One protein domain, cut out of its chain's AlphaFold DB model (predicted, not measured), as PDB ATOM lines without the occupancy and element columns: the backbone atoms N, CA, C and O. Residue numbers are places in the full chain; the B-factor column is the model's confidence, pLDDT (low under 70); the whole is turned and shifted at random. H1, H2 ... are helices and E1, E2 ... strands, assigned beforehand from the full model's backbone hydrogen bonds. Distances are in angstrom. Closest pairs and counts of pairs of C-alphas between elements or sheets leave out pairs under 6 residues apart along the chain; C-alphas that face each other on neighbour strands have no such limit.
ATOM      1  N   ASP A 189     -48.383   0.570  41.156       94.62
ATOM      2  CA  ASP A 189     -47.326   0.448  40.137       94.62
ATOM      3  C   ASP A 189     -46.931  -1.014  39.898       94.62
ATOM      4  O   ASP A 189     -46.709  -1.413  38.762       94.62
ATOM      5  N   ALA A 190     -46.924  -1.855  40.939       94.81
ATOM      6  CA  ALA A 190     -46.654  -3.283  40.765       94.81
ATOM      7  C   ALA A 190     -47.737  -3.950  39.907       94.81
ATOM      8  O   ALA A 190     -47.410  -4.711  38.999       94.81
ATOM      9  N   PHE A 191     -49.006  -3.618  40.152       95.44
ATOM     10  CA  PHE A 191     -50.125  -4.150  39.371       95.44
ATOM     11  C   PHE A 191     -50.091  -3.611  37.946       95.44
ATOM     12  O   PHE A 191     -50.251  -4.376  37.003       95.44
ATOM     13  N   PHE A 192     -49.798  -2.322  37.777       96.31
ATOM     14  CA  PHE A 192     -49.627  -1.717  36.463       96.31
ATOM     15  C   PHE A 192     -48.527  -2.417  35.660       96.31
ATOM     16  O   PHE A 192     -48.787  -2.839  34.539       96.31
ATOM     17  N   ARG A 193     -47.320  -2.591  36.215       96.62
ATOM     18  CA  ARG A 193     -46.208  -3.245  35.501       96.62
ATOM     19  C   ARG A 193     -46.496  -4.703  35.174       96.62
ATOM     20  O   ARG A 193     -46.132  -5.153  34.090       96.62
ATOM     21  N   TYR A 194     -47.167  -5.420  36.073       96.56
ATOM     22  CA  TYR A 194     -47.604  -6.787  35.815       96.56
ATOM     23  C   TYR A 194     -48.609  -6.839  34.655       96.56
ATOM     24  O   TYR A 194     -48.378  -7.518  33.655       96.56
ATOM     25  N   LEU A 195     -49.690  -6.056  34.741       96.62
ATOM     26  CA  LEU A 195     -50.736  -6.010  33.718       96.62
ATOM     27  C   LEU A 195     -50.215  -5.462  32.383       96.62
ATOM     28  O   LEU A 195     -50.676  -5.883  31.327       96.62
ATOM     29  N   GLN A 196     -49.226  -4.568  32.410       96.06
ATOM     30  CA  GLN A 196     -48.529  -4.098  31.218       96.06
ATOM     31  C   GLN A 196     -47.785  -5.249  30.529       96.06
ATOM     32  O   GLN A 196     -47.912  -5.396  29.316       96.06
ATOM     33  N   CYS A 197     -47.082  -6.110  31.277       95.38
ATOM     34  CA  CYS A 197     -46.470  -7.316  30.705       95.38
ATOM     35  C   CYS A 197     -47.537  -8.222  30.073       95.38
ATOM     36  O   CYS A 197     -47.397  -8.611  28.912       95.38
ATOM     37  N   ALA A 198     -48.632  -8.477  30.797       94.44
ATOM     38  CA  ALA A 198     -49.751  -9.288  30.316       94.44
ATOM     39  C   ALA A 198     -50.396  -8.716  29.042       94.44
ATOM     40  O   ALA A 198     -50.671  -9.451  28.103       94.44
ATOM     41  N   LYS A 199     -50.570  -7.394  28.958       94.06
ATOM     42  CA  LYS A 199     -51.080  -6.708  27.761       94.06
ATOM     43  C   LYS A 199     -50.144  -6.857  26.556       94.06
ATOM     44  O   LYS A 199     -50.616  -6.948  25.426       94.06
ATOM     45  N   THR A 200     -48.828  -6.821  26.772       90.12
ATOM     46  CA  THR A 200     -47.840  -6.826  25.676       90.12
ATOM     47  C   THR A 200     -47.543  -8.211  25.107       90.12
ATOM     48  O   THR A 200     -47.194  -8.320  23.929       90.12
ATOM     49  N   LEU A 201     -47.667  -9.263  25.919       88.00
ATOM     50  CA  LEU A 201     -47.369 -10.625  25.495       88.00
ATOM     51  C   LEU A 201     -48.466 -11.167  24.577       88.00
ATOM     52  O   LEU A 201     -49.663 -11.053  24.841       88.00
ATOM     53  N   LYS A 202     -48.051 -11.803  23.481       79.94
ATOM     54  CA  LYS A 202     -48.971 -12.449  22.546       79.94
ATOM     55  C   LYS A 202     -49.237 -13.871  23.021       79.94
ATOM     56  O   LYS A 202     -48.332 -14.693  23.048       79.94
ATOM     57  N   ALA A 203     -50.489 -14.193  23.342       72.31
ATOM     58  CA  ALA A 203     -50.844 -15.511  23.883       72.31
ATOM     59  C   ALA A 203     -50.494 -16.698  22.960       72.31
ATOM     60  O   ALA A 203     -50.333 -17.817  23.433       72.31
ATOM     61  N   ASN A 204     -50.366 -16.465  21.650       73.69
ATOM     62  CA  ASN A 204     -49.989 -17.466  20.650       73.69
ATOM     63  C   ASN A 204     -48.478 -17.531  20.358       73.69
ATOM     64  O   ASN A 204     -48.057 -18.371  19.566       73.69
ATOM     65  N   LEU A 205     -47.679 -16.643  20.955       81.50
ATOM     66  CA  LEU A 205     -46.225 -16.619  20.830       81.50
ATOM     67  C   LEU A 205     -45.631 -16.099  22.142       81.50
ATOM     68  O   LEU A 205     -45.383 -14.902  22.304       81.50
ATOM     69  N   LEU A 206     -45.465 -17.017  23.091       86.38
ATOM     70  CA  LEU A 206     -44.876 -16.736  24.391       86.38
ATOM     71  C   LEU A 206     -43.351 -16.720  24.271       86.38
ATOM     72  O   LEU A 206     -42.737 -17.750  24.001       86.38
ATOM     73  N   GLU A 207     -42.754 -15.547  24.454       88.75
ATOM     74  CA  GLU A 207     -41.303 -15.363  24.476       88.75
ATOM     75  C   GLU A 207     -40.830 -15.170  25.918       88.75
ATOM     76  O   GLU A 207     -41.362 -14.335  26.652       88.75
ATOM     77  N   GLU A 208     -39.823 -15.944  26.320       92.88
ATOM     78  CA  GLU A 208     -39.205 -15.816  27.639       92.88
ATOM     79  C   GLU A 208     -38.369 -14.534  27.750       92.88
ATOM     80  O   GLU A 208     -37.681 -14.155  26.794       92.88
ATOM     81  N   PRO A 209     -38.351 -13.868  28.920       94.75
ATOM     82  CA  PRO A 209     -37.470 -12.736  29.137       94.75
ATOM     83  C   PRO A 209     -36.007 -13.186  29.186       94.75
ATOM     84  O   PRO A 209     -35.662 -14.263  29.675       94.75
ATOM     85  N   ILE A 210     -35.113 -12.299  28.757       94.38
ATOM     86  CA  ILE A 210     -33.673 -12.532  28.862       94.38
ATOM     87  C   ILE A 210     -33.234 -12.284  30.308       94.38
ATOM     88  O   ILE A 210     -33.266 -11.152  30.795       94.38
ATOM     89  N   LEU A 211     -32.774 -13.335  30.987       96.19
ATOM     90  CA  LEU A 211     -32.190 -13.223  32.320       96.19
ATOM     91  C   LEU A 211     -30.768 -12.643  32.233       96.19
ATOM     92  O   LEU A 211     -29.826 -13.335  31.858       96.19
ATOM     93  N   ASN A 212     -30.607 -11.374  32.611       95.44
ATOM     94  CA  ASN A 212     -29.304 -10.709  32.707       95.44
ATOM     95  C   ASN A 212     -28.947 -10.466  34.178       95.44
ATOM     96  O   ASN A 212     -29.351  -9.460  34.762       95.44
ATOM     97  N   VAL A 213     -28.200 -11.398  34.770       96.88
ATOM     98  CA  VAL A 213     -27.745 -11.368  36.170       96.88
ATOM     99  C   VAL A 213     -26.253 -11.736  36.253       96.88
ATOM    100  O   VAL A 213     -25.706 -12.225  35.263       96.88
ATOM    101  N   PRO A 214     -25.564 -11.475  37.382       97.62
ATOM    102  CA  PRO A 214     -24.166 -11.881  37.565       97.62
ATOM    103  C   PRO A 214     -23.959 -13.392  37.384       97.62
ATOM    104  O   PRO A 214     -24.837 -14.183  37.736       97.62
ATOM    105  N   GLN A 215     -22.795 -13.789  36.861       97.44
ATOM    106  CA  GLN A 215     -22.479 -15.199  36.599       97.44
ATOM    107  C   GLN A 215     -22.437 -16.005  37.900       97.44
ATOM    108  O   GLN A 215     -22.931 -17.123  37.954       97.44
ATOM    109  N   GLU A 216     -21.955 -15.391  38.974       97.69
ATOM    110  CA  GLU A 216     -21.868 -15.966  40.311       97.69
ATOM    111  C   GLU A 216     -23.245 -16.390  40.843       97.69
ATOM    112  O   GLU A 216     -23.372 -17.407  41.525       97.69
ATOM    113  N   LEU A 217     -24.301 -15.645  40.489       98.06
ATOM    114  CA  LEU A 217     -25.672 -16.006  40.840       98.06
ATOM    115  C   LEU A 217     -26.163 -17.211  40.024       98.06
ATOM    116  O   LEU A 217     -26.865 -18.065  40.564       98.06
ATOM    117  N   LEU A 218     -25.798 -17.299  38.741       97.94
ATOM    118  CA  LEU A 218     -26.129 -18.450  37.893       97.94
ATOM    119  C   LEU A 218     -25.419 -19.715  38.390       97.94
ATOM    120  O   LEU A 218     -26.045 -20.771  38.503       97.94
ATOM    121  N   ASP A 219     -24.144 -19.591  38.747       98.12
ATOM    122  CA  ASP A 219     -23.331 -20.679  39.285       98.12
ATOM    123  C   ASP A 219     -23.882 -21.153  40.637       98.12
ATOM    124  O   ASP A 219     -23.995 -22.357  40.874       98.12
ATOM    125  N   ALA A 220     -24.327 -20.227  41.493       98.50
ATOM    126  CA  ALA A 220     -24.990 -20.559  42.751       98.50
ATOM    127  C   ALA A 220     -26.273 -21.374  42.548       98.50
ATOM    128  O   ALA A 220     -26.501 -22.343  43.274       98.50
ATOM    129  N   VAL A 221     -27.087 -21.049  41.537       98.31
ATOM    130  CA  VAL A 221     -28.257 -21.876  41.198       98.31
ATOM    131  C   VAL A 221     -27.828 -23.292  40.814       98.31
ATOM    132  O   VAL A 221     -28.432 -24.247  41.297       98.31
ATOM    133  N   GLN A 222     -26.771 -23.448  40.012       98.06
ATOM    134  CA  GLN A 222     -26.274 -24.774  39.626       98.06
ATOM    135  C   GLN A 222     -25.698 -25.563  40.807       98.06
ATOM    136  O   GLN A 222     -25.850 -26.781  40.843       98.06
ATOM    137  N   ARG A 223     -25.080 -24.906  41.795       98.06
ATOM    138  CA  ARG A 223     -24.634 -25.580  43.026       98.06
ATOM    139  C   ARG A 223     -25.808 -26.027  43.896       98.06
ATOM    140  O   ARG A 223     -25.795 -27.143  44.411       98.06
ATOM    141  N   ILE A 224     -26.844 -25.194  44.023       97.81
ATOM    142  CA  ILE A 224     -28.049 -25.511  44.805       97.81
ATOM    143  C   ILE A 224     -28.877 -26.616  44.148       97.81
ATOM    144  O   ILE A 224     -29.381 -27.510  44.830       97.81
ATOM    145  N   SER A 225     -29.084 -26.509  42.837       96.38
ATOM    146  CA  SER A 225     -29.942 -27.388  42.051       96.38
ATOM    147  C   SER A 225     -29.284 -27.661  40.693       96.38
ATOM    148  O   SER A 225     -29.571 -26.974  39.709       96.38
ATOM    149  N   PRO A 226     -28.380 -28.657  40.630       96.69
ATOM    150  CA  PRO A 226     -27.661 -28.984  39.404       96.69
ATOM    151  C   PRO A 226     -28.605 -29.302  38.242       96.69
ATOM    152  O   PRO A 226     -29.482 -30.158  38.361       96.69
ATOM    153  N   GLY A 227     -28.415 -28.624  37.109       94.69
ATOM    154  CA  GLY A 227     -29.226 -28.798  35.901       94.69
ATOM    155  C   GLY A 227     -30.539 -28.010  35.885       94.69
ATOM    156  O   GLY A 227     -31.266 -28.087  34.895       94.69
ATOM    157  N   ALA A 228     -30.855 -27.245  36.936       95.00
ATOM    158  CA  ALA A 228     -32.009 -26.354  36.928       95.00
ATOM    159  C   ALA A 228     -31.807 -25.196  35.942       95.00
ATOM    160  O   ALA A 228     -30.706 -24.670  35.796       95.00
ATOM    161  N   ASP A 229     -32.887 -24.754  35.304       96.06
ATOM    162  CA  ASP A 229     -32.895 -23.512  34.536       96.06
ATOM    163  C   ASP A 229     -32.875 -22.309  35.507       96.06
ATOM    164  O   ASP A 229     -33.818 -22.160  36.296       96.06
ATOM    165  N   PRO A 230     -31.844 -21.439  35.472       97.00
ATOM    166  CA  PRO A 230     -31.743 -20.308  36.390       97.00
ATOM    167  C   PRO A 230     -32.916 -19.331  36.326       97.00
ATOM    168  O   PRO A 230     -33.304 -18.797  37.366       97.00
ATOM    169  N   LEU A 231     -33.514 -19.113  35.149       97.31
ATOM    170  CA  LEU A 231     -34.674 -18.233  35.009       97.31
ATOM    171  C   LEU A 231     -35.865 -18.812  35.770       97.31
ATOM    172  O   LEU A 231     -36.473 -18.131  36.600       97.31
ATOM    173  N   ARG A 232     -36.170 -20.087  35.527       96.69
ATOM    174  CA  ARG A 232     -37.280 -20.797  36.175       96.69
ATOM    175  C   ARG A 232     -37.069 -20.930  37.683       96.69
ATOM    176  O   ARG A 232     -38.000 -20.700  38.457       96.69
ATOM    177  N   TYR A 233     -35.838 -21.210  38.113       97.62
ATOM    178  CA  TYR A 233     -35.488 -21.265  39.530       97.62
ATOM    179  C   TYR A 233     -35.677 -19.900  40.203       97.62
ATOM    180  O   TYR A 233     -36.486 -19.780  41.114       97.62
ATOM    181  N   LEU A 234     -35.003 -18.840  39.749       97.69
ATOM    182  CA  LEU A 234     -35.021 -17.537  40.435       97.69
ATOM    183  C   LEU A 234     -36.390 -16.841  40.408       97.69
ATOM    184  O   LEU A 234     -36.641 -15.949  41.217       97.69
ATOM    185  N   THR A 235     -37.276 -17.235  39.492       96.88
ATOM    186  CA  THR A 235     -38.651 -16.720  39.409       96.88
ATOM    187  C   THR A 235     -39.672 -17.596  40.131       96.88
ATOM    188  O   THR A 235     -40.824 -17.185  40.232       96.88
ATOM    189  N   TYR A 236     -39.282 -18.765  40.650       95.25
ATOM    190  CA  TYR A 236     -40.197 -19.761  41.220       95.25
ATOM    191  C   TYR A 236     -41.278 -20.219  40.224       95.25
ATOM    192  O   TYR A 236     -42.457 -20.317  40.552       95.25
ATOM    193  N   THR A 237     -40.918 -20.460  38.962       91.00
ATOM    194  CA  THR A 237     -41.904 -20.873  37.949       91.00
ATOM    195  C   THR A 237     -41.345 -21.939  37.026       91.00
ATOM    196  O   THR A 237     -40.351 -21.714  36.348       91.00
ATOM    197  N   SER A 238     -41.984 -23.108  36.982       84.12
ATOM    198  CA  SER A 238     -41.593 -24.200  36.081       84.12
ATOM    199  C   SER A 238     -42.531 -24.382  34.887       84.12
ATOM    200  O   SER A 238     -42.176 -25.109  33.964       84.12
ATOM    201  N   GLY A 239     -43.714 -23.763  34.906       84.25
ATOM    202  CA  GLY A 239     -44.712 -23.920  33.854       84.25
ATOM    203  C   GLY A 239     -44.518 -22.974  32.667       84.25
ATOM    204  O   GLY A 239     -43.784 -21.982  32.725       84.25
ATOM    205  N   GLU A 240     -45.198 -23.319  31.577       86.31
ATOM    206  CA  GLU A 240     -45.121 -22.666  30.261       86.31
ATOM    207  C   GLU A 240     -46.433 -21.959  29.887       86.31
ATOM    208  O   GLU A 240     -46.625 -21.537  28.749       86.31
ATOM    209  N   ILE A 241     -47.382 -21.874  30.823       88.50
ATOM    210  CA  ILE A 241     -48.656 -21.202  30.561       88.50
ATOM    211  C   ILE A 241     -48.455 -19.685  30.521       88.50
ATOM    212  O   ILE A 241     -47.514 -19.151  31.107       88.50
ATOM    213  N   PHE A 242     -49.380 -18.983  29.863       90.12
ATOM    214  CA  PHE A 242     -49.346 -17.525  29.691       90.12
ATOM    215  C   PHE A 242     -48.988 -16.784  30.989       90.12
ATOM    216  O   PHE A 242     -48.059 -15.979  31.019       90.12
ATOM    217  N   HIS A 243     -49.667 -17.136  32.081       88.50
ATOM    218  CA  HIS A 243     -49.490 -16.539  33.403       88.50
ATOM    219  C   HIS A 243     -48.068 -16.690  33.976       88.50
ATOM    220  O   HIS A 243     -47.547 -15.774  34.613       88.50
ATOM    221  N   ASP A 244     -47.403 -17.821  33.719       91.88
ATOM    222  CA  ASP A 244     -46.023 -18.048  34.160       91.88
ATOM    223  C   ASP A 244     -45.039 -17.144  33.409       91.88
ATOM    224  O   ASP A 244     -44.162 -16.533  34.021       91.88
ATOM    225  N   VAL A 245     -45.219 -16.999  32.093       93.94
ATOM    226  CA  VAL A 245     -44.360 -16.154  31.247       93.94
ATOM    227  C   VAL A 245     -44.552 -14.672  31.578       93.94
ATOM    228  O   VAL A 245     -43.570 -13.929  31.670       93.94
ATOM    229  N   VAL A 246     -45.791 -14.235  31.843       94.81
ATOM    230  CA  VAL A 246     -46.084 -12.877  32.341       94.81
ATOM    231  C   VAL A 246     -45.334 -12.614  33.640       94.81
ATOM    232  O   VAL A 246     -44.650 -11.594  33.762       94.81
ATOM    233  N   TRP A 247     -45.422 -13.539  34.599       95.69
ATOM    234  CA  TRP A 247     -44.743 -13.403  35.879       95.69
ATOM    235  C   TRP A 247     -43.221 -13.327  35.722       95.69
ATOM    236  O   TRP A 247     -42.599 -12.416  36.275       95.69
ATOM    237  N   ARG A 248     -42.611 -14.231  34.941       96.38
ATOM    238  CA  ARG A 248     -41.165 -14.196  34.666       96.38
ATOM    239  C   ARG A 248     -40.754 -12.867  34.047       96.38
ATOM    240  O   ARG A 248     -39.791 -12.248  34.502       96.38
ATOM    241  N   THR A 249     -41.517 -12.402  33.061       96.06
ATOM    242  CA  THR A 249     -41.283 -11.127  32.370       96.06
ATOM    243  C   THR A 249     -41.345  -9.955  33.344       96.06
ATOM    244  O   THR A 249     -40.438  -9.122  33.372       96.06
ATOM    245  N   PHE A 250     -42.372  -9.909  34.191       96.81
ATOM    246  CA  PHE A 250     -42.518  -8.894  35.228       96.81
ATOM    247  C   PHE A 250     -41.348  -8.922  36.225       96.81
ATOM    248  O   PHE A 250     -40.718  -7.891  36.481       96.81
ATOM    249  N   TRP A 251     -41.025 -10.097  36.768       97.56
ATOM    250  CA  TRP A 251     -39.996 -10.253  37.791       97.56
ATOM    251  C   TRP A 251     -38.618  -9.838  37.274       97.56
ATOM    252  O   TRP A 251     -37.947  -9.019  37.902       97.56
ATOM    253  N   VAL A 252     -38.210 -10.328  36.103       97.25
ATOM    254  CA  VAL A 252     -36.892 -10.030  35.524       97.25
ATOM    255  C   VAL A 252     -36.777  -8.559  35.120       97.25
ATOM    256  O   VAL A 252     -35.790  -7.902  35.450       97.25
ATOM    257  N   ASN A 253     -37.795  -8.001  34.460       96.50
ATOM    258  CA  ASN A 253     -37.686  -6.652  33.902       96.50
ATOM    259  C   ASN A 253     -37.796  -5.544  34.954       96.50
ATOM    260  O   ASN A 253     -37.185  -4.479  34.781       96.50
ATOM    261  N   TYR A 254     -38.557  -5.782  36.030       96.69
ATOM    262  CA  TYR A 254     -38.870  -4.755  37.022       96.69
ATOM    263  C   TYR A 254     -38.241  -4.981  38.396       96.69
ATOM    264  O   TYR A 254     -38.084  -4.002  39.127       96.69
ATOM    265  N   ILE A 255     -37.861  -6.213  38.756       96.50
ATOM    266  CA  ILE A 255     -37.352  -6.548  40.097       96.50
ATOM    267  C   ILE A 255     -35.917  -7.081  40.044       96.50
ATOM    268  O   ILE A 255     -35.060  -6.526  40.725       96.50
ATOM    269  N   LEU A 256     -35.640  -8.118  39.252       97.12
ATOM    270  CA  LEU A 256     -34.378  -8.867  39.259       97.12
ATOM    271  C   LEU A 256     -33.517  -8.589  38.014       97.12
ATOM    272  O   LEU A 256     -33.074  -9.502  37.324       97.12
ATOM    273  N   PHE A 257     -33.272  -7.315  37.722       95.19
ATOM    274  CA  PHE A 257     -32.287  -6.926  36.710       95.19
ATOM    275  C   PHE A 257     -30.877  -6.876  37.317       95.19
ATOM    276  O   PHE A 257     -30.725  -6.816  38.541       95.19
ATOM    277  N   ARG A 258     -29.848  -6.914  36.461       96.12
ATOM    278  CA  ARG A 258     -28.439  -7.127  36.827       96.12
ATOM    279  C   ARG A 258     -27.992  -6.356  38.067       96.12
ATOM    280  O   ARG A 258     -27.486  -6.963  38.999       96.12
ATOM    281  N   GLU A 259     -28.222  -5.052  38.111       95.38
ATOM    282  CA  GLU A 259     -27.791  -4.169  39.194       95.38
ATOM    283  C   GLU A 259     -28.463  -4.510  40.535       95.38
ATOM    284  O   GLU A 259     -27.827  -4.460  41.588       95.38
ATOM    285  N   VAL A 260     -29.735  -4.921  40.517       96.00
ATOM    286  CA  VAL A 260     -30.428  -5.413  41.719       96.00
ATOM    287  C   VAL A 260     -29.953  -6.818  42.094       96.00
ATOM    288  O   VAL A 260     -29.896  -7.133  43.283       96.00
ATOM    289  N   ALA A 261     -29.573  -7.645  41.120       96.62
ATOM    290  CA  ALA A 261     -29.037  -8.988  41.336       96.62
ATOM    291  C   ALA A 261     -27.551  -9.007  41.759       96.62
ATOM    292  O   ALA A 261     -27.074 -10.028  42.245       96.62
ATOM    293  N   THR A 262     -26.813  -7.902  41.636       96.12
ATOM    294  CA  THR A 262     -25.438  -7.801  42.149       96.12
ATOM    295  C   THR A 262     -25.442  -7.716  43.673       96.12
ATOM    296  O   THR A 262     -26.014  -6.786  44.239       96.12
ATOM    297  N   LEU A 263     -24.823  -8.676  44.365       94.25
ATOM    298  CA  LEU A 263     -24.812  -8.737  45.830       94.25
ATOM    299  C   LEU A 263     -23.922  -7.647  46.456       94.25
ATOM    300  O   LEU A 263     -24.371  -6.919  47.346       94.25
ATOM    301  N   TYR A 264     -22.689  -7.515  45.966       95.44
ATOM    302  CA  TYR A 264     -21.677  -6.586  46.466       95.44
ATOM    303  C   TYR A 264     -20.712  -6.144  45.358       95.44
ATOM    304  O   TYR A 264     -20.624  -6.772  44.305       95.44
ATOM    305  N   GLU A 265     -19.949  -5.094  45.642       94.50
ATOM    306  CA  GLU A 265     -18.702  -4.748  44.962       94.50
ATOM    307  C   GLU A 265     -17.529  -5.135  45.865       94.50
ATOM    308  O   GLU A 265     -17.530  -4.830  47.060       94.50
ATOM    309  N   LYS A 266     -16.535  -5.826  45.303       91.81
ATOM    310  CA  LYS A 266     -15.353  -6.280  46.038       91.81
ATOM    311  C   LYS A 266     -14.176  -5.356  45.751       91.81
ATOM    312  O   LYS A 266     -13.746  -5.247  44.606       91.81
ATOM    313  N   ASN A 267     -13.633  -4.741  46.799       89.19
ATOM    314  CA  ASN A 267     -12.437  -3.905  46.734       89.19
ATOM    315  C   ASN A 267     -11.376  -4.493  47.675       89.19
ATOM    316  O   ASN A 267     -11.474  -4.367  48.892       89.19
ATOM    317  N   ASN A 268     -10.350  -5.141  47.115       85.62
ATOM    318  CA  ASN A 268      -9.379  -5.946  47.869       85.62
ATOM    319  C   ASN A 268     -10.070  -7.054  48.695       85.62
ATOM    320  O   ASN A 268     -10.647  -7.972  48.113       85.62
ATOM    321  N   ASN A 269     -10.010  -6.963  50.029       83.50
ATOM    322  CA  ASN A 269     -10.633  -7.905  50.965       83.50
ATOM    323  C   ASN A 269     -11.958  -7.391  51.549       83.50
ATOM    324  O   ASN A 269     -12.572  -8.107  52.335       83.50
ATOM    325  N   ASP A 270     -12.398  -6.190  51.166       90.12
ATOM    326  CA  ASP A 270     -13.612  -5.584  51.701       90.12
ATOM    327  C   ASP A 270     -14.764  -5.688  50.692       90.12
ATOM    328  O   ASP A 270     -14.622  -5.392  49.499       90.12
ATOM    329  N   TYR A 271     -15.933  -6.077  51.197       95.38
ATOM    330  CA  TYR A 271     -17.178  -6.167  50.444       95.38
ATOM    331  C   TYR A 271     -18.044  -4.943  50.737       95.38
ATOM    332  O   TYR A 271     -18.408  -4.671  51.884       95.38
ATOM    333  N   THR A 272     -18.411  -4.212  49.687       94.00
ATOM    334  CA  THR A 272     -19.323  -3.067  49.765       94.00
ATOM    335  C   THR A 272     -20.681  -3.446  49.192       94.00
ATOM    336  O   THR A 272     -20.786  -4.011  48.108       94.00
ATOM    337  N   LEU A 273     -21.746  -3.137  49.925       92.88
ATOM    338  CA  LEU A 273     -23.117  -3.427  49.514       92.88
ATOM    339  C   LEU A 273     -23.506  -2.683  48.226       92.88
ATOM    340  O   LEU A 273     -23.414  -1.459  48.171       92.88
ATOM    341  N   VAL A 274     -24.097  -3.404  47.268       93.31
ATOM    342  CA  VAL A 274     -24.797  -2.796  46.126       93.31
ATOM    343  C   VAL A 274     -26.271  -2.571  46.476       93.31
ATOM    344  O   VAL A 274     -27.095  -3.495  46.486       93.31
ATOM    345  N   ASP A 275     -26.603  -1.315  46.787       93.12
ATOM    346  CA  ASP A 275     -27.931  -0.877  47.227       93.12
ATOM    347  C   ASP A 275     -28.703  -0.147  46.116       93.12
ATOM    348  O   ASP A 275     -28.775   1.082  46.072       93.12
ATOM    349  N   VAL A 276     -29.303  -0.928  45.217       93.81
ATOM    350  CA  VAL A 276     -30.034  -0.427  44.044       93.81
ATOM    351  C   VAL A 276     -31.540  -0.680  44.206       93.81
ATOM    352  O   VAL A 276     -31.937  -1.799  44.547       93.81
ATOM    353  N   PRO A 277     -32.405   0.332  43.990       94.75
ATOM    354  CA  PRO A 277     -33.847   0.133  43.991       94.75
ATOM    355  C   PRO A 277     -34.337  -0.581  42.724       94.75
ATOM    356  O   PRO A 277     -33.705  -0.536  41.672       94.75
ATOM    357  N   THR A 278     -35.499  -1.217  42.819       95.50
ATOM    358  CA  THR A 278     -36.182  -1.848  41.690       95.50
ATOM    359  C   THR A 278     -36.870  -0.806  40.806       95.50
ATOM    360  O   THR A 278     -36.961   0.371  41.156       95.50
ATOM    361  N   LYS A 279     -37.428  -1.230  39.667       95.50
ATOM    362  CA  LYS A 279     -38.240  -0.366  38.791       95.50
ATOM    363  C   LYS A 279     -39.719  -0.378  39.183       95.50
ATOM    364  O   LYS A 279     -40.584  -0.241  38.322       95.50
ATOM    365  N   LEU A 280     -40.007  -0.560  40.471       94.62
ATOM    366  CA  LEU A 280     -41.352  -0.456  41.026       94.62
ATOM    367  C   LEU A 280     -41.438   0.745  41.956       94.62
ATOM    368  O   LEU A 280     -40.628   0.871  42.872       94.62
ATOM    369  N   LYS A 281     -42.434   1.602  41.769       92.06
ATOM    370  CA  LYS A 281     -42.686   2.745  42.647       92.06
ATOM    371  C   LYS A 281     -43.489   2.340  43.881       92.06
ATOM    372  O   LYS A 281     -44.321   1.429  43.864       92.06
ATOM    373  N   HIS A 282     -43.258   3.050  44.976       87.12
ATOM    374  CA  HIS A 282     -44.200   3.119  46.084       87.12
ATOM    375  C   HIS A 282     -45.453   3.897  45.658       87.12
ATOM    376  O   HIS A 282     -45.396   4.748  44.772       87.12
ATOM    377  N   ILE A 283     -46.585   3.671  46.328       82.00
ATOM    378  CA  ILE A 283     -47.832   4.420  46.082       82.00
ATOM    379  C   ILE A 283     -47.707   5.943  46.216       82.00
ATOM    380  O   ILE A 283     -48.572   6.671  45.749       82.00
ATOM    381  N   ASN A 284     -46.658   6.451  46.868       77.50
ATOM    382  CA  ASN A 284     -46.418   7.891  46.924       77.50
ATOM    383  C   ASN A 284     -45.987   8.464  45.558       77.50
ATOM    384  O   ASN A 284     -45.860   9.679  45.433       77.50
ATOM    385  N   GLY A 285     -45.731   7.602  44.565       75.38
ATOM    386  CA  GLY A 285     -45.334   7.947  43.201       75.38
ATOM    387  C   GLY A 285     -43.914   8.504  43.074       75.38
ATOM    388  O   GLY A 285     -43.476   8.793  41.959       75.38
ATOM    389  N   ARG A 286     -43.193   8.657  44.193       80.50
ATOM    390  CA  ARG A 286     -41.905   9.363  44.282       80.50
ATOM    391  C   ARG A 286     -40.731   8.413  44.455       80.50
ATOM    392  O   ARG A 286     -39.728   8.566  43.766       80.50
ATOM    393  N   ASP A 287     -40.872   7.439  45.349       87.69
ATOM    394  CA  ASP A 287     -39.770   6.562  45.733       87.69
ATOM    395  C   ASP A 287     -39.875   5.202  45.053       87.69
ATOM    396  O   ASP A 287     -40.965   4.657  44.866       87.69
ATOM    397  N   TRP A 288     -38.722   4.623  44.737       91.75
ATOM    398  CA  TRP A 288     -38.614   3.278  44.188       91.75
ATOM    399  C   TRP A 288     -38.443   2.246  45.306       91.75
ATOM    400  O   TRP A 288     -37.761   2.489  46.305       91.75
ATOM    401  N   LYS A 289     -39.055   1.075  45.137       91.62
ATOM    402  CA  LYS A 289     -39.010  -0.017  46.107       91.62
ATOM    403  C   LYS A 289     -37.620  -0.639  46.159       91.62
ATOM    404  O   LYS A 289     -36.939  -0.770  45.150       91.62
ATOM    405  N   LYS A 290     -37.235  -1.128  47.334       91.19
ATOM    406  CA  LYS A 290     -36.062  -1.993  47.520       91.19
ATOM    407  C   LYS A 290     -36.521  -3.366  47.995       91.19
ATOM    408  O   LYS A 290     -37.341  -3.455  48.907       91.19
ATOM    409  N   PHE A 291     -36.021  -4.425  47.358       88.12
ATOM    410  CA  PHE A 291     -36.416  -5.809  47.662       88.12
ATOM    411  C   PHE A 291     -35.384  -6.540  48.517       88.12
ATOM    412  O   PHE A 291     -35.752  -7.191  49.494       88.12
ATOM    413  N   PHE A 292     -34.103  -6.412  48.170       92.00
ATOM    414  CA  PHE A 292     -33.026  -7.195  48.782       92.00
ATOM    415  C   PHE A 292     -32.046  -6.353  49.619       92.00
ATOM    416  O   PHE A 292     -31.216  -6.915  50.332       92.00
ATOM    417  N   SER A 293     -32.168  -5.022  49.565       88.94
ATOM    418  CA  SER A 293     -31.291  -4.038  50.215       88.94
ATOM    419  C   SER A 293     -32.085  -2.937  50.947       88.94
ATOM    420  O   SER A 293     -33.319  -2.953  50.985       88.94
ATOM    421  N   GLY A 294     -31.388  -1.971  51.557       81.75
ATOM    422  CA  GLY A 294     -31.953  -0.707  52.058       81.75
ATOM    423  C   GLY A 294     -32.311  -0.664  53.548       81.75
ATOM    424  O   GLY A 294     -32.306   0.412  54.141       81.75
ATOM    425  N   LYS A 295     -32.580  -1.809  54.186       82.56
ATOM    426  CA  LYS A 295     -32.695  -1.913  55.655       82.56
ATOM    427  C   LYS A 295     -31.448  -2.574  56.231       82.56
ATOM    428  O   LYS A 295     -30.883  -3.463  55.595       82.56
ATOM    429  N   SER A 296     -31.075  -2.212  57.460       79.94
ATOM    430  CA  SER A 296     -29.925  -2.808  58.160       79.94
ATOM    431  C   SER A 296     -30.025  -4.333  58.285       79.94
ATOM    432  O   SER A 296     -29.011  -5.019  58.250       79.94
ATOM    433  N   ASN A 297     -31.247  -4.869  58.364       82.19
ATOM    434  CA  ASN A 297     -31.535  -6.302  58.421       82.19
ATOM    435  C   ASN A 297     -31.902  -6.933  57.063       82.19
ATOM    436  O   ASN A 297     -32.374  -8.072  57.037       82.19
ATOM    437  N   SER A 298     -31.742  -6.213  55.948       90.12
ATOM    438  CA  SER A 298     -31.999  -6.760  54.610       90.12
ATOM    439  C   SER A 298     -31.023  -7.890  54.269       90.12
ATOM    440  O   SER A 298     -29.941  -7.989  54.856       90.12
ATOM    441  N   LYS A 299     -31.409  -8.767  53.333       93.69
ATOM    442  CA  LYS A 299     -30.625  -9.965  53.011       93.69
ATOM    443  C   LYS A 299     -29.209  -9.608  52.564       93.69
ATOM    444  O   LYS A 299     -28.264 -10.148  53.128       93.69
ATOM    445  N   LYS A 300     -29.060  -8.659  51.632       94.94
ATOM    446  CA  LYS A 300     -27.736  -8.252  51.153       94.94
ATOM    447  C   LYS A 300     -26.879  -7.642  52.264       94.94
ATOM    448  O   LYS A 300     -25.719  -8.011  52.383       94.94
ATOM    449  N   ASN A 301     -27.440  -6.780  53.122       93.94
ATOM    450  CA  ASN A 301     -26.699  -6.217  54.261       93.94
ATOM    451  C   ASN A 301     -26.159  -7.311  55.187       93.94
ATOM    452  O   ASN A 301     -25.007  -7.251  55.598       93.94
ATOM    453  N   ARG A 302     -26.986  -8.312  55.509       95.12
ATOM    454  CA  ARG A 302     -26.571  -9.427  56.367       95.12
ATOM    455  C   ARG A 302     -25.437 -10.233  55.737       95.12
ATOM    456  O   ARG A 302     -24.459 -10.499  56.418       95.12
ATOM    457  N   LEU A 303     -25.558 -10.566  54.453       96.25
ATOM    458  CA  LEU A 303     -24.541 -11.330  53.731       96.25
ATOM    459  C   LEU A 303     -23.218 -10.567  53.624       96.25
ATOM    460  O   LEU A 303     -22.174 -11.128  53.925       96.25
ATOM    461  N   VAL A 304     -23.257  -9.278  53.276       95.25
ATOM    462  CA  VAL A 304     -22.056  -8.429  53.211       95.25
ATOM    463  C   VAL A 304     -21.383  -8.304  54.578       95.25
ATOM    464  O   VAL A 304     -20.161  -8.393  54.667       95.25
ATOM    465  N   ASN A 305     -22.158  -8.146  55.655       94.62
ATOM    466  CA  ASN A 305     -21.603  -8.098  57.007       94.62
ATOM    467  C   ASN A 305     -20.927  -9.421  57.395       94.62
ATOM    468  O   ASN A 305     -19.814  -9.387  57.910       94.62
ATOM    469  N   SER A 306     -21.558 -10.566  57.116       95.62
ATOM    470  CA  SER A 306     -20.971 -11.882  57.402       95.62
ATOM    471  C   SER A 306     -19.747 -12.187  56.530       95.62
ATOM    472  O   SER A 306     -18.789 -12.774  57.025       95.62
ATOM    473  N   LEU A 307     -19.720 -11.729  55.273       95.81
ATOM    474  CA  LEU A 307     -18.538 -11.811  54.407       95.81
ATOM    475  C   LEU A 307     -17.369 -10.988  54.966       95.81
ATOM    476  O   LEU A 307     -16.271 -11.511  55.119       95.81
ATOM    477  N   ASN A 308     -17.609  -9.727  55.344       95.31
ATOM    478  CA  ASN A 308     -16.587  -8.868  55.957       95.31
ATOM    479  C   ASN A 308     -16.111  -9.397  57.324       95.31
ATOM    480  O   ASN A 308     -14.969  -9.171  57.719       95.31
ATOM    481  N   ALA A 309     -16.972 -10.119  58.045       94.88
ATOM    482  CA  ALA A 309     -16.626 -10.804  59.289       94.88
ATOM    483  C   ALA A 309     -15.918 -12.159  59.071       94.88
ATOM    484  O   ALA A 309     -15.503 -12.782  60.047       94.88
ATOM    485  N   ASN A 310     -15.740 -12.600  57.818       94.38
ATOM    486  CA  ASN A 310     -15.217 -13.919  57.441       94.38
ATOM    487  C   ASN A 310     -16.005 -15.095  58.056       94.38
ATOM    488  O   ASN A 310     -15.438 -16.145  58.351       94.38
ATOM    489  N   GLU A 311     -17.310 -14.919  58.272       96.81
ATOM    490  CA  GLU A 311     -18.204 -15.948  58.824       96.81
ATOM    491  C   GLU A 311     -18.713 -16.919  57.752       96.81
ATOM    492  O   GLU A 311     -19.078 -18.048  58.074       96.81
ATOM    493  N   ILE A 312     -18.762 -16.466  56.497       97.12
ATOM    494  CA  ILE A 312     -19.228 -17.225  55.334       97.12
ATOM    495  C   ILE A 312     -18.293 -16.995  54.146       97.12
ATOM    496  O   ILE A 312     -17.624 -15.964  54.050       97.12
ATOM    497  N   THR A 313     -18.274 -17.947  53.223       96.56
ATOM    498  CA  THR A 313     -17.583 -17.851  51.932       96.56
ATOM    499  C   THR A 313     -18.417 -17.091  50.896       96.56
ATOM    500  O   THR A 313     -19.626 -16.897  51.050       96.56
ATOM    501  N   GLU A 314     -17.781 -16.671  49.798       96.69
ATOM    502  CA  GLU A 314     -18.486 -16.044  48.672       96.69
ATOM    503  C   GLU A 314     -19.538 -16.981  48.061       96.69
ATOM    504  O   GLU A 314     -20.652 -16.540  47.777       96.69
ATOM    505  N   ASP A 315     -19.217 -18.270  47.908       97.88
ATOM    506  CA  ASP A 315     -20.139 -19.256  47.345       97.88
ATOM    507  C   ASP A 315     -21.381 -19.441  48.224       97.88
ATOM    508  O   ASP A 315     -22.498 -19.404  47.702       97.88
ATOM    509  N   GLU A 316     -21.204 -19.551  49.545       97.88
ATOM    510  CA  GLU A 316     -22.312 -19.626  50.508       97.88
ATOM    511  C   GLU A 316     -23.177 -18.363  50.473       97.88
ATOM    512  O   GLU A 316     -24.407 -18.447  50.519       97.88
ATOM    513  N   ALA A 317     -22.560 -17.183  50.347       97.88
ATOM    514  CA  ALA A 317     -23.294 -15.926  50.265       97.88
ATOM    515  C   ALA A 317     -24.164 -15.848  49.002       97.88
ATOM    516  O   ALA A 317     -25.325 -15.434  49.074       97.88
ATOM    517  N   TRP A 318     -23.633 -16.270  47.851       98.38
ATOM    518  CA  TRP A 318     -24.389 -16.307  46.601       98.38
ATOM    519  C   TRP A 318     -25.499 -17.359  46.614       98.38
ATOM    520  O   TRP A 318     -26.596 -17.082  46.127       98.38
ATOM    521  N   GLU A 319     -25.275 -18.526  47.220       98.56
ATOM    522  CA  GLU A 319     -26.313 -19.552  47.369       98.56
ATOM    523  C   GLU A 319     -27.456 -19.089  48.277       98.56
ATOM    524  O   GLU A 319     -28.635 -19.206  47.932       98.56
ATOM    525  N   ASP A 320     -27.126 -18.504  49.425       98.12
ATOM    526  CA  ASP A 320     -28.124 -17.982  50.354       98.12
ATOM    527  C   ASP A 320     -28.890 -16.787  49.750       98.12
ATOM    528  O   ASP A 320     -30.086 -16.588  50.002       98.12
ATOM    529  N   PHE A 321     -28.238 -16.006  48.883       98.00
ATOM    530  CA  PHE A 321     -28.913 -14.966  48.117       98.00
ATOM    531  C   PHE A 321     -29.844 -15.539  47.037       98.00
ATOM    532  O   PHE A 321     -30.991 -15.096  46.941       98.00
ATOM    533  N   ALA A 322     -29.413 -16.557  46.286       98.38
ATOM    534  CA  ALA A 322     -30.231 -17.229  45.274       98.38
ATOM    535  C   ALA A 322     -31.498 -17.859  45.878       98.38
ATOM    536  O   ALA A 322     -32.596 -17.650  45.356       98.38
ATOM    537  N   ARG A 323     -31.373 -18.557  47.019       98.00
ATOM    538  CA  ARG A 323     -32.524 -19.100  47.767       98.00
ATOM    539  C   ARG A 323     -33.467 -17.991  48.219       98.00
ATOM    540  O   ARG A 323     -34.677 -18.102  48.058       98.00
ATOM    541  N   ASN A 324     -32.926 -16.877  48.715       97.00
ATOM    542  CA  ASN A 324     -33.756 -15.746  49.117       97.00
ATOM    543  C   ASN A 324     -34.520 -15.115  47.947       97.00
ATOM    544  O   ASN A 324     -35.678 -14.741  48.127       97.00
ATOM    545  N   ILE A 325     -33.899 -14.995  46.770       97.62
ATOM    546  CA  ILE A 325     -34.572 -14.516  45.556       97.62
ATOM    547  C   ILE A 325     -35.706 -15.473  45.174       97.62
ATOM    548  O   ILE A 325     -36.828 -15.008  44.981       97.62
ATOM    549  N   HIS A 326     -35.434 -16.780  45.133       96.94
ATOM    550  CA  HIS A 326     -36.409 -17.834  44.835       96.94
ATOM    551  C   HIS A 326     -37.627 -17.780  45.775       96.94
ATOM    552  O   HIS A 326     -38.765 -17.651  45.320       96.94
ATOM    553  N   ASP A 327     -37.398 -17.766  47.091       94.75
ATOM    554  CA  ASP A 327     -38.468 -17.706  48.095       94.75
ATOM    555  C   ASP A 327     -39.250 -16.387  48.024       94.75
ATOM    556  O   ASP A 327     -40.468 -16.336  48.242       94.75
ATOM    557  N   ARG A 328     -38.556 -15.279  47.724       93.75
ATOM    558  CA  ARG A 328     -39.203 -13.972  47.598       93.75
ATOM    559  C   ARG A 328     -40.044 -13.884  46.332       93.75
ATOM    560  O   ARG A 328     -41.102 -13.261  46.400       93.75
ATOM    561  N   ALA A 329     -39.603 -14.499  45.235       96.00
ATOM    562  CA  ALA A 329     -40.376 -14.613  44.007       96.00
ATOM    563  C   ALA A 329     -41.676 -15.378  44.269       96.00
ATOM    564  O   ALA A 329     -42.743 -14.841  43.986       96.00
ATOM    565  N   HIS A 330     -41.606 -16.538  44.935       92.50
ATOM    566  CA  HIS A 330     -42.792 -17.296  45.344       92.50
ATOM    567  C   HIS A 330     -43.785 -16.443  46.143       92.50
ATOM    568  O   HIS A 330     -44.912 -16.215  45.710       92.50
ATOM    569  N   SER A 331     -43.343 -15.895  47.283       89.50
ATOM    570  CA  SER A 331     -44.240 -15.143  48.168       89.50
ATOM    571  C   SER A 331     -44.802 -13.886  47.506       89.50
ATOM    572  O   SER A 331     -45.886 -13.454  47.887       89.50
ATOM    573  N   TYR A 332     -44.055 -13.232  46.615       93.25
ATOM    574  CA  TYR A 332     -44.541 -12.027  45.945       93.25
ATOM    575  C   TYR A 332     -45.512 -12.376  44.817       93.25
ATOM    576  O   TYR A 332     -46.476 -11.642  44.620       93.25
ATOM    577  N   ARG A 333     -45.305 -13.502  44.124       91.56
ATOM    578  CA  ARG A 333     -46.240 -14.021  43.124       91.56
ATOM    579  C   ARG A 333     -47.599 -14.315  43.737       91.56
ATOM    580  O   ARG A 333     -48.593 -13.794  43.249       91.56
ATOM    581  N   GLU A 334     -47.626 -15.057  44.844       86.12
ATOM    582  CA  GLU A 334     -48.868 -15.353  45.570       86.12
ATOM    583  C   GLU A 334     -49.627 -14.070  45.937       86.12
ATOM    584  O   GLU A 334     -50.842 -13.989  45.755       86.12
ATOM    585  N   ASP A 335     -48.915 -13.040  46.413       88.38
ATOM    586  CA  ASP A 335     -49.521 -11.754  46.767       88.38
ATOM    587  C   ASP A 335     -50.093 -11.019  45.535       88.38
ATOM    588  O   ASP A 335     -51.184 -10.450  45.621       88.38
ATOM    589  N   ILE A 336     -49.359 -10.982  44.414       90.06
ATOM    590  CA  ILE A 336     -49.761 -10.283  43.181       90.06
ATOM    591  C   ILE A 336     -50.947 -10.984  42.523       90.06
ATOM    592  O   ILE A 336     -51.954 -10.328  42.259       90.06
ATOM    593  N   ASP A 337     -50.841 -12.293  42.305       84.81
ATOM    594  CA  ASP A 337     -51.839 -13.091  41.593       84.81
ATOM    595  C   ASP A 337     -53.181 -13.035  42.332       84.81
ATOM    596  O   ASP A 337     -54.185 -12.598  41.767       84.81
ATOM    597  N   SER A 338     -53.171 -13.338  43.637       80.12
ATOM    598  CA  SER A 338     -54.387 -13.315  44.458       80.12
ATOM    599  C   SER A 338     -55.026 -11.926  44.536       80.12
ATOM    600  O   SER A 338     -56.251 -11.806  44.499       80.12
ATOM    601  N   SER A 339     -54.223 -10.861  44.614       87.31
ATOM    602  CA  SER A 339     -54.760  -9.499  44.675       87.31
ATOM    603  C   SER A 339     -55.350  -9.058  43.333       87.31
ATOM    604  O   SER A 339     -56.428  -8.470  43.308       87.31
ATOM    605  N   LEU A 340     -54.654  -9.306  42.221       89.50
ATOM    606  CA  LEU A 340     -55.107  -8.914  40.883       89.50
ATOM    607  C   LEU A 340     -56.392  -9.645  40.485       89.50
ATOM    608  O   LEU A 340     -57.313  -9.018  39.956       89.50
ATOM    609  N   GLU A 341     -56.463 -10.940  40.786       84.19
ATOM    610  CA  GLU A 341     -57.646 -11.768  40.570       84.19
ATOM    611  C   GLU A 341     -58.828 -11.277  41.424       84.19
ATOM    612  O   GLU A 341     -59.916 -11.038  40.901       84.19
ATOM    613  N   HIS A 342     -58.622 -11.033  42.724       82.44
ATOM    614  CA  HIS A 342     -59.697 -10.583  43.619       82.44
ATOM    615  C   HIS A 342     -60.203  -9.177  43.271       82.44
ATOM    616  O   HIS A 342     -61.402  -8.907  43.324       82.44
ATOM    617  N   LEU A 343     -59.313  -8.265  42.877       88.44
ATOM    618  CA  LEU A 343     -59.717  -6.943  42.395       88.44
ATOM    619  C   LEU A 343     -60.379  -6.997  41.008       88.44
ATOM    620  O   LEU A 343     -60.962  -6.007  40.567       88.44
ATOM    621  N   GLY A 344     -60.347  -8.148  40.332       87.44
ATOM    622  CA  GLY A 344     -60.953  -8.345  39.021       87.44
ATOM    623  C   GLY A 344     -60.194  -7.637  37.905       87.44
ATOM    624  O   GLY A 344     -60.815  -7.229  36.925       87.44
ATOM    625  N   PHE A 345     -58.881  -7.451  38.061       92.12
ATOM    626  CA  PHE A 345     -58.004  -6.905  37.021       92.12
ATOM    627  C   PHE A 345     -57.528  -7.964  36.023       92.12
ATOM    628  O   PHE A 345     -57.054  -7.591  34.952       92.12
ATOM    629  N   LEU A 346     -57.661  -9.249  36.356       89.06
ATOM    630  CA  LEU A 346     -57.357 -10.375  35.477       89.06
ATOM    631  C   LEU A 346     -58.630 -11.159  35.143       89.06
ATOM    632  O   LEU A 346     -59.542 -11.235  35.971       89.06
ATOM    633  N   ASP A 347     -58.667 -11.726  33.941       83.62
ATOM    634  CA  ASP A 347     -59.606 -12.779  33.545       83.62
ATOM    635  C   ASP A 347     -58.985 -14.171  33.784       83.62
ATOM    636  O   ASP A 347     -57.798 -14.297  34.099       83.62
ATOM    637  N   ASP A 348     -59.782 -15.233  33.626       74.44
ATOM    638  CA  ASP A 348     -59.382 -16.611  33.962       74.44
ATOM    639  C   ASP A 348     -58.225 -17.155  33.098       74.44
ATOM    640  O   ASP A 348     -57.544 -18.102  33.490       74.44
ATOM    641  N   ASP A 349     -57.970 -16.559  31.926       75.12
ATOM    642  CA  ASP A 349     -56.837 -16.903  31.057       75.12
ATOM    643  C   ASP A 349     -55.535 -16.152  31.419       75.12
ATOM    644  O   ASP A 349     -54.511 -16.315  30.747       75.12
ATOM    645  N   GLY A 350     -55.563 -15.342  32.484       80.31
ATOM    646  CA  GLY A 350     -54.435 -14.553  32.979       80.31
ATOM    647  C   GLY A 350     -54.209 -13.238  32.229       80.31
ATOM    648  O   GLY A 350     -53.246 -12.525  32.526       80.31
ATOM    649  N   LYS A 351     -55.058 -12.880  31.257       88.44
ATOM    650  CA  LYS A 351     -54.995 -11.564  30.609       88.44
ATOM    651  C   LYS A 351     -55.638 -10.485  31.472       88.44
ATOM    652  O   LYS A 351     -56.460 -10.793  32.334       88.44
ATOM    653  N   PRO A 352     -55.307  -9.202  31.229       93.38
ATOM    654  CA  PRO A 352     -56.065  -8.112  31.814       93.38
ATOM    655  C   PRO A 352     -57.544  -8.241  31.444       93.38
ATOM    656  O   PRO A 352     -57.868  -8.443  30.276       93.38
ATOM    657  N   SER A 353     -58.423  -8.087  32.428       91.75
ATOM    658  CA  SER A 353     -59.860  -7.955  32.192       91.75
ATOM    659  C   SER A 353     -60.183  -6.599  31.556       91.75
ATOM    660  O   SER A 353     -59.316  -5.726  31.481       91.75
ATOM    661  N   ASP A 354     -61.442  -6.336  31.196       92.62
ATOM    662  CA  ASP A 354     -61.878  -4.990  30.775       92.62
ATOM    663  C   ASP A 354     -61.455  -3.895  31.774       92.62
ATOM    664  O   ASP A 354     -60.993  -2.817  31.393       92.62
ATOM    665  N   LEU A 355     -61.570  -4.181  33.075       93.81
ATOM    666  CA  LEU A 355     -61.131  -3.279  34.138       93.81
ATOM    667  C   LEU A 355     -59.597  -3.181  34.191       93.81
ATOM    668  O   LEU A 355     -59.057  -2.088  34.377       93.81
ATOM    669  N   GLY A 356     -58.899  -4.303  33.991       95.38
ATOM    670  CA  GLY A 356     -57.442  -4.366  33.861       95.38
ATOM    671  C   GLY A 356     -56.916  -3.500  32.718       95.38
ATOM    672  O   GLY A 356     -56.040  -2.665  32.943       95.38
ATOM    673  N   TYR A 357     -57.488  -3.627  31.518       96.31
ATOM    674  CA  TYR A 357     -57.143  -2.803  30.359       96.31
ATOM    675  C   TYR A 357     -57.406  -1.322  30.619       96.31
ATOM    676  O   TYR A 357     -56.514  -0.507  30.394       96.31
ATOM    677  N   LYS A 358     -58.572  -0.959  31.175       96.62
ATOM    678  CA  LYS A 358     -58.871   0.440  31.530       96.62
ATOM    679  C   LYS A 358     -57.841   1.023  32.501       96.62
ATOM    680  O   LYS A 358     -57.419   2.168  32.322       96.62
ATOM    681  N   PHE A 359     -57.417   0.252  33.505       97.31
ATOM    682  CA  PHE A 359     -56.387   0.679  34.454       97.31
ATOM    683  C   PHE A 359     -55.015   0.843  33.787       97.31
ATOM    684  O   PHE A 359     -54.381   1.887  33.953       97.31
ATOM    685  N   VAL A 360     -54.567  -0.141  33.000       97.38
ATOM    686  CA  VAL A 360     -53.291  -0.069  32.265       97.38
ATOM    687  C   VAL A 360     -53.276   1.114  31.304       97.38
ATOM    688  O   VAL A 360     -52.342   1.909  31.338       97.38
ATOM    689  N   ASP A 361     -54.327   1.286  30.507       97.19
ATOM    690  CA  ASP A 361     -54.439   2.381  29.543       97.19
ATOM    691  C   ASP A 361     -54.437   3.747  30.235       97.19
ATOM    692  O   ASP A 361     -53.857   4.711  29.730       97.19
ATOM    693  N   ALA A 362     -55.073   3.859  31.404       96.81
ATOM    694  CA  ALA A 362     -55.025   5.079  32.197       96.81
ATOM    695  C   ALA A 362     -53.597   5.382  32.680       96.81
ATOM    696  O   ALA A 362     -53.168   6.529  32.554       96.81
ATOM    697  N   CYS A 363     -52.866   4.376  33.172       96.25
ATOM    698  CA  CYS A 363     -51.472   4.511  33.605       96.25
ATOM    699  C   CYS A 363     -50.536   4.883  32.445       96.25
ATOM    700  O   CYS A 363     -49.649   5.719  32.607       96.25
ATOM    701  N   GLU A 364     -50.723   4.282  31.267       96.00
ATOM    702  CA  GLU A 364     -49.910   4.571  30.080       96.00
ATOM    703  C   GLU A 364     -50.150   5.990  29.559       96.00
ATOM    704  O   GLU A 364     -49.196   6.679  29.203       96.00
ATOM    705  N   ARG A 365     -51.404   6.463  29.570       95.50
ATOM    706  CA  ARG A 365     -51.745   7.835  29.162       95.50
ATOM    707  C   ARG A 365     -51.212   8.898  30.122       95.50
ATOM    708  O   ARG A 365     -50.821   9.968  29.665       95.50
ATOM    709  N   SER A 366     -51.227   8.640  31.430       92.44
ATOM    710  CA  SER A 366     -50.743   9.589  32.445       92.44
ATOM    711  C   SER A 366     -49.233   9.506  32.687       92.44
ATOM    712  O   SER A 366     -48.648  10.458  33.201       92.44
ATOM    713  N   GLY A 367     -48.602   8.369  32.373       90.25
ATOM    714  CA  GLY A 367     -47.231   8.056  32.781       90.25
ATOM    715  C   GLY A 367     -47.077   7.762  34.283       90.25
ATOM    716  O   GLY A 367     -45.953   7.733  34.790       90.25
ATOM    717  N   ASP A 368     -48.183   7.562  35.007       90.25
ATOM    718  CA  ASP A 368     -48.199   7.357  36.457       90.25
ATOM    719  C   ASP A 368     -49.364   6.465  36.901       90.25
ATOM    720  O   ASP A 368     -50.503   6.682  36.505       90.25
ATOM    721  N   SER A 369     -49.097   5.502  37.780       91.56
ATOM    722  CA  SER A 369     -50.098   4.601  38.360       91.56
ATOM    723  C   SER A 369     -50.668   5.084  39.699       91.56
ATOM    724  O   SER A 369     -51.584   4.464  40.234       91.56
ATOM    725  N   ALA A 370     -50.081   6.122  40.303       89.94
ATOM    726  CA  ALA A 370     -50.346   6.513  41.688       89.94
ATOM    727  C   ALA A 370     -51.193   7.787  41.846       89.94
ATOM    728  O   ALA A 370     -51.627   8.096  42.957       89.94
ATOM    729  N   THR A 371     -51.449   8.529  40.768       90.19
ATOM    730  CA  THR A 371     -52.219   9.784  40.791       90.19
ATOM    731  C   THR A 371     -53.309   9.806  39.715       90.19
ATOM    732  O   THR A 371     -53.416   8.882  38.912       90.19
ATOM    733  N   GLY A 372     -54.164  10.835  39.730       91.81
ATOM    734  CA  GLY A 372     -55.185  11.070  38.701       91.81
ATOM    735  C   GLY A 372     -56.160   9.904  38.493       91.81
ATOM    736  O   GLY A 372     -56.551   9.222  39.441       91.81
ATOM    737  N   THR A 373     -56.549   9.674  37.235       94.62
ATOM    738  CA  THR A 373     -57.485   8.607  36.843       94.62
ATOM    739  C   THR A 373     -57.026   7.207  37.279       94.62
ATOM    740  O   THR A 373     -57.855   6.486  37.828       94.62
ATOM    741  N   PRO A 374     -55.745   6.807  37.142       95.00
ATOM    742  CA  PRO A 374     -55.256   5.536  37.688       95.00
ATOM    743  C   PRO A 374     -55.532   5.348  39.180       95.00
ATOM    744  O   PRO A 374     -56.021   4.290  39.583       95.00
ATOM    745  N   LYS A 375     -55.295   6.387  39.995       93.44
ATOM    746  CA  LYS A 375     -55.600   6.345  41.433       93.44
ATOM    747  C   LYS A 375     -57.098   6.146  41.674       93.44
ATOM    748  O   LYS A 375     -57.454   5.317  42.507       93.44
TER     749      LYS A 375
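This is residues 189 to 375 of the 494 residues of an uncharacterized protein of Lacinutrix sp. CAU 1491 (UniProt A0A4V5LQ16). One long helix, H7, runs like a spine along the longest axis; the short helices H2 and H3 cross it, and H6 folds back beside its first part, with the small hairpin E1 E2 next to H6. Towards the other end, H1 joins H4 to H8 in a group of crossed helices, with H9 packed on H8, while residues 201 to 214 and 274 to 298 are long loops. The printed part has 187 residues, with nine named helices and two named strands in the order H1 H2 H3 H4 H5 E1 E2 H6 H7 H8 H9; the class is mostly helix, and the two-stranded sheet, E1 - E2, is antiparallel. It is compact, with a radius of gyration of the C-alphas of 17.7 A and spans of 54 by 38 by 23 A.

H1 is residues 189 to 200, 16.2 A long, beginning at C-alpha 189 (-47.326, 0.448, 40.137). H2 is residues 215 to 224, H3 230 to 235, H4 242 to 254, 18.1 A long, and H5 258 to 261. Strands E1, residues 264 to 267, and E2, 270 to 273, follow. H6 is residues 299 to 308. H7, residues 314 to 342, spans 41.9 A from C-alpha 314 (-18.486, -16.044, 48.672). H8 is residues 354 to 366, 18.4 A long, and H9 372 to 375, ending at C-alpha 375 (-55.600, 6.345, 41.433).

H3 and H7 are the hubs, touching three helices each. They touch each other at a steep tilt of 49 degrees, the same way, closest at the C-alphas of Leu 234 and His 326, 4.6 A. H7 touches H2 with residues 315 to 322 alone, about perpendicular at 86 degrees, closest at C-alphas 220 and 319, 4.9 A. H6 and H7 form a helical hairpin at a shallow tilt of 7 degrees, opposite ways, with C-alphas 303 and 317 closest at 5.9 A. The closest C-alphas of E2 and H6 are 271 and 304, 6.0 A. In the hairpin E1 and E2, N 265 and O 272 are within hydrogen-bond range at 2.8 A. H3 touches H4, C-alphas 235 and 248 being closest at 5.9 A. H1 touches H4, closest at C-alphas 198 and 246, 5.5 A, and H8, at C-alphas 192 and 360, 5.8 A. H8 touches H9, closest at C-alphas 362 and 374, 5.5 A. H5 touches no helix. Every O i to N i+4 pair is within hydrogen-bond range in H1, H2, H3, H4, H6, H7 and H8; H5 and H9 are too short for one.

The two C-alphas farthest apart, of Asn 268 and Asp 354, are 55.2 A apart. The printed part has no cut. The links H1 to H2, E2 to H6 and H7 to H8 are long. The mean pLDDT of the printed part is 92.5, and no printed residue is under 70.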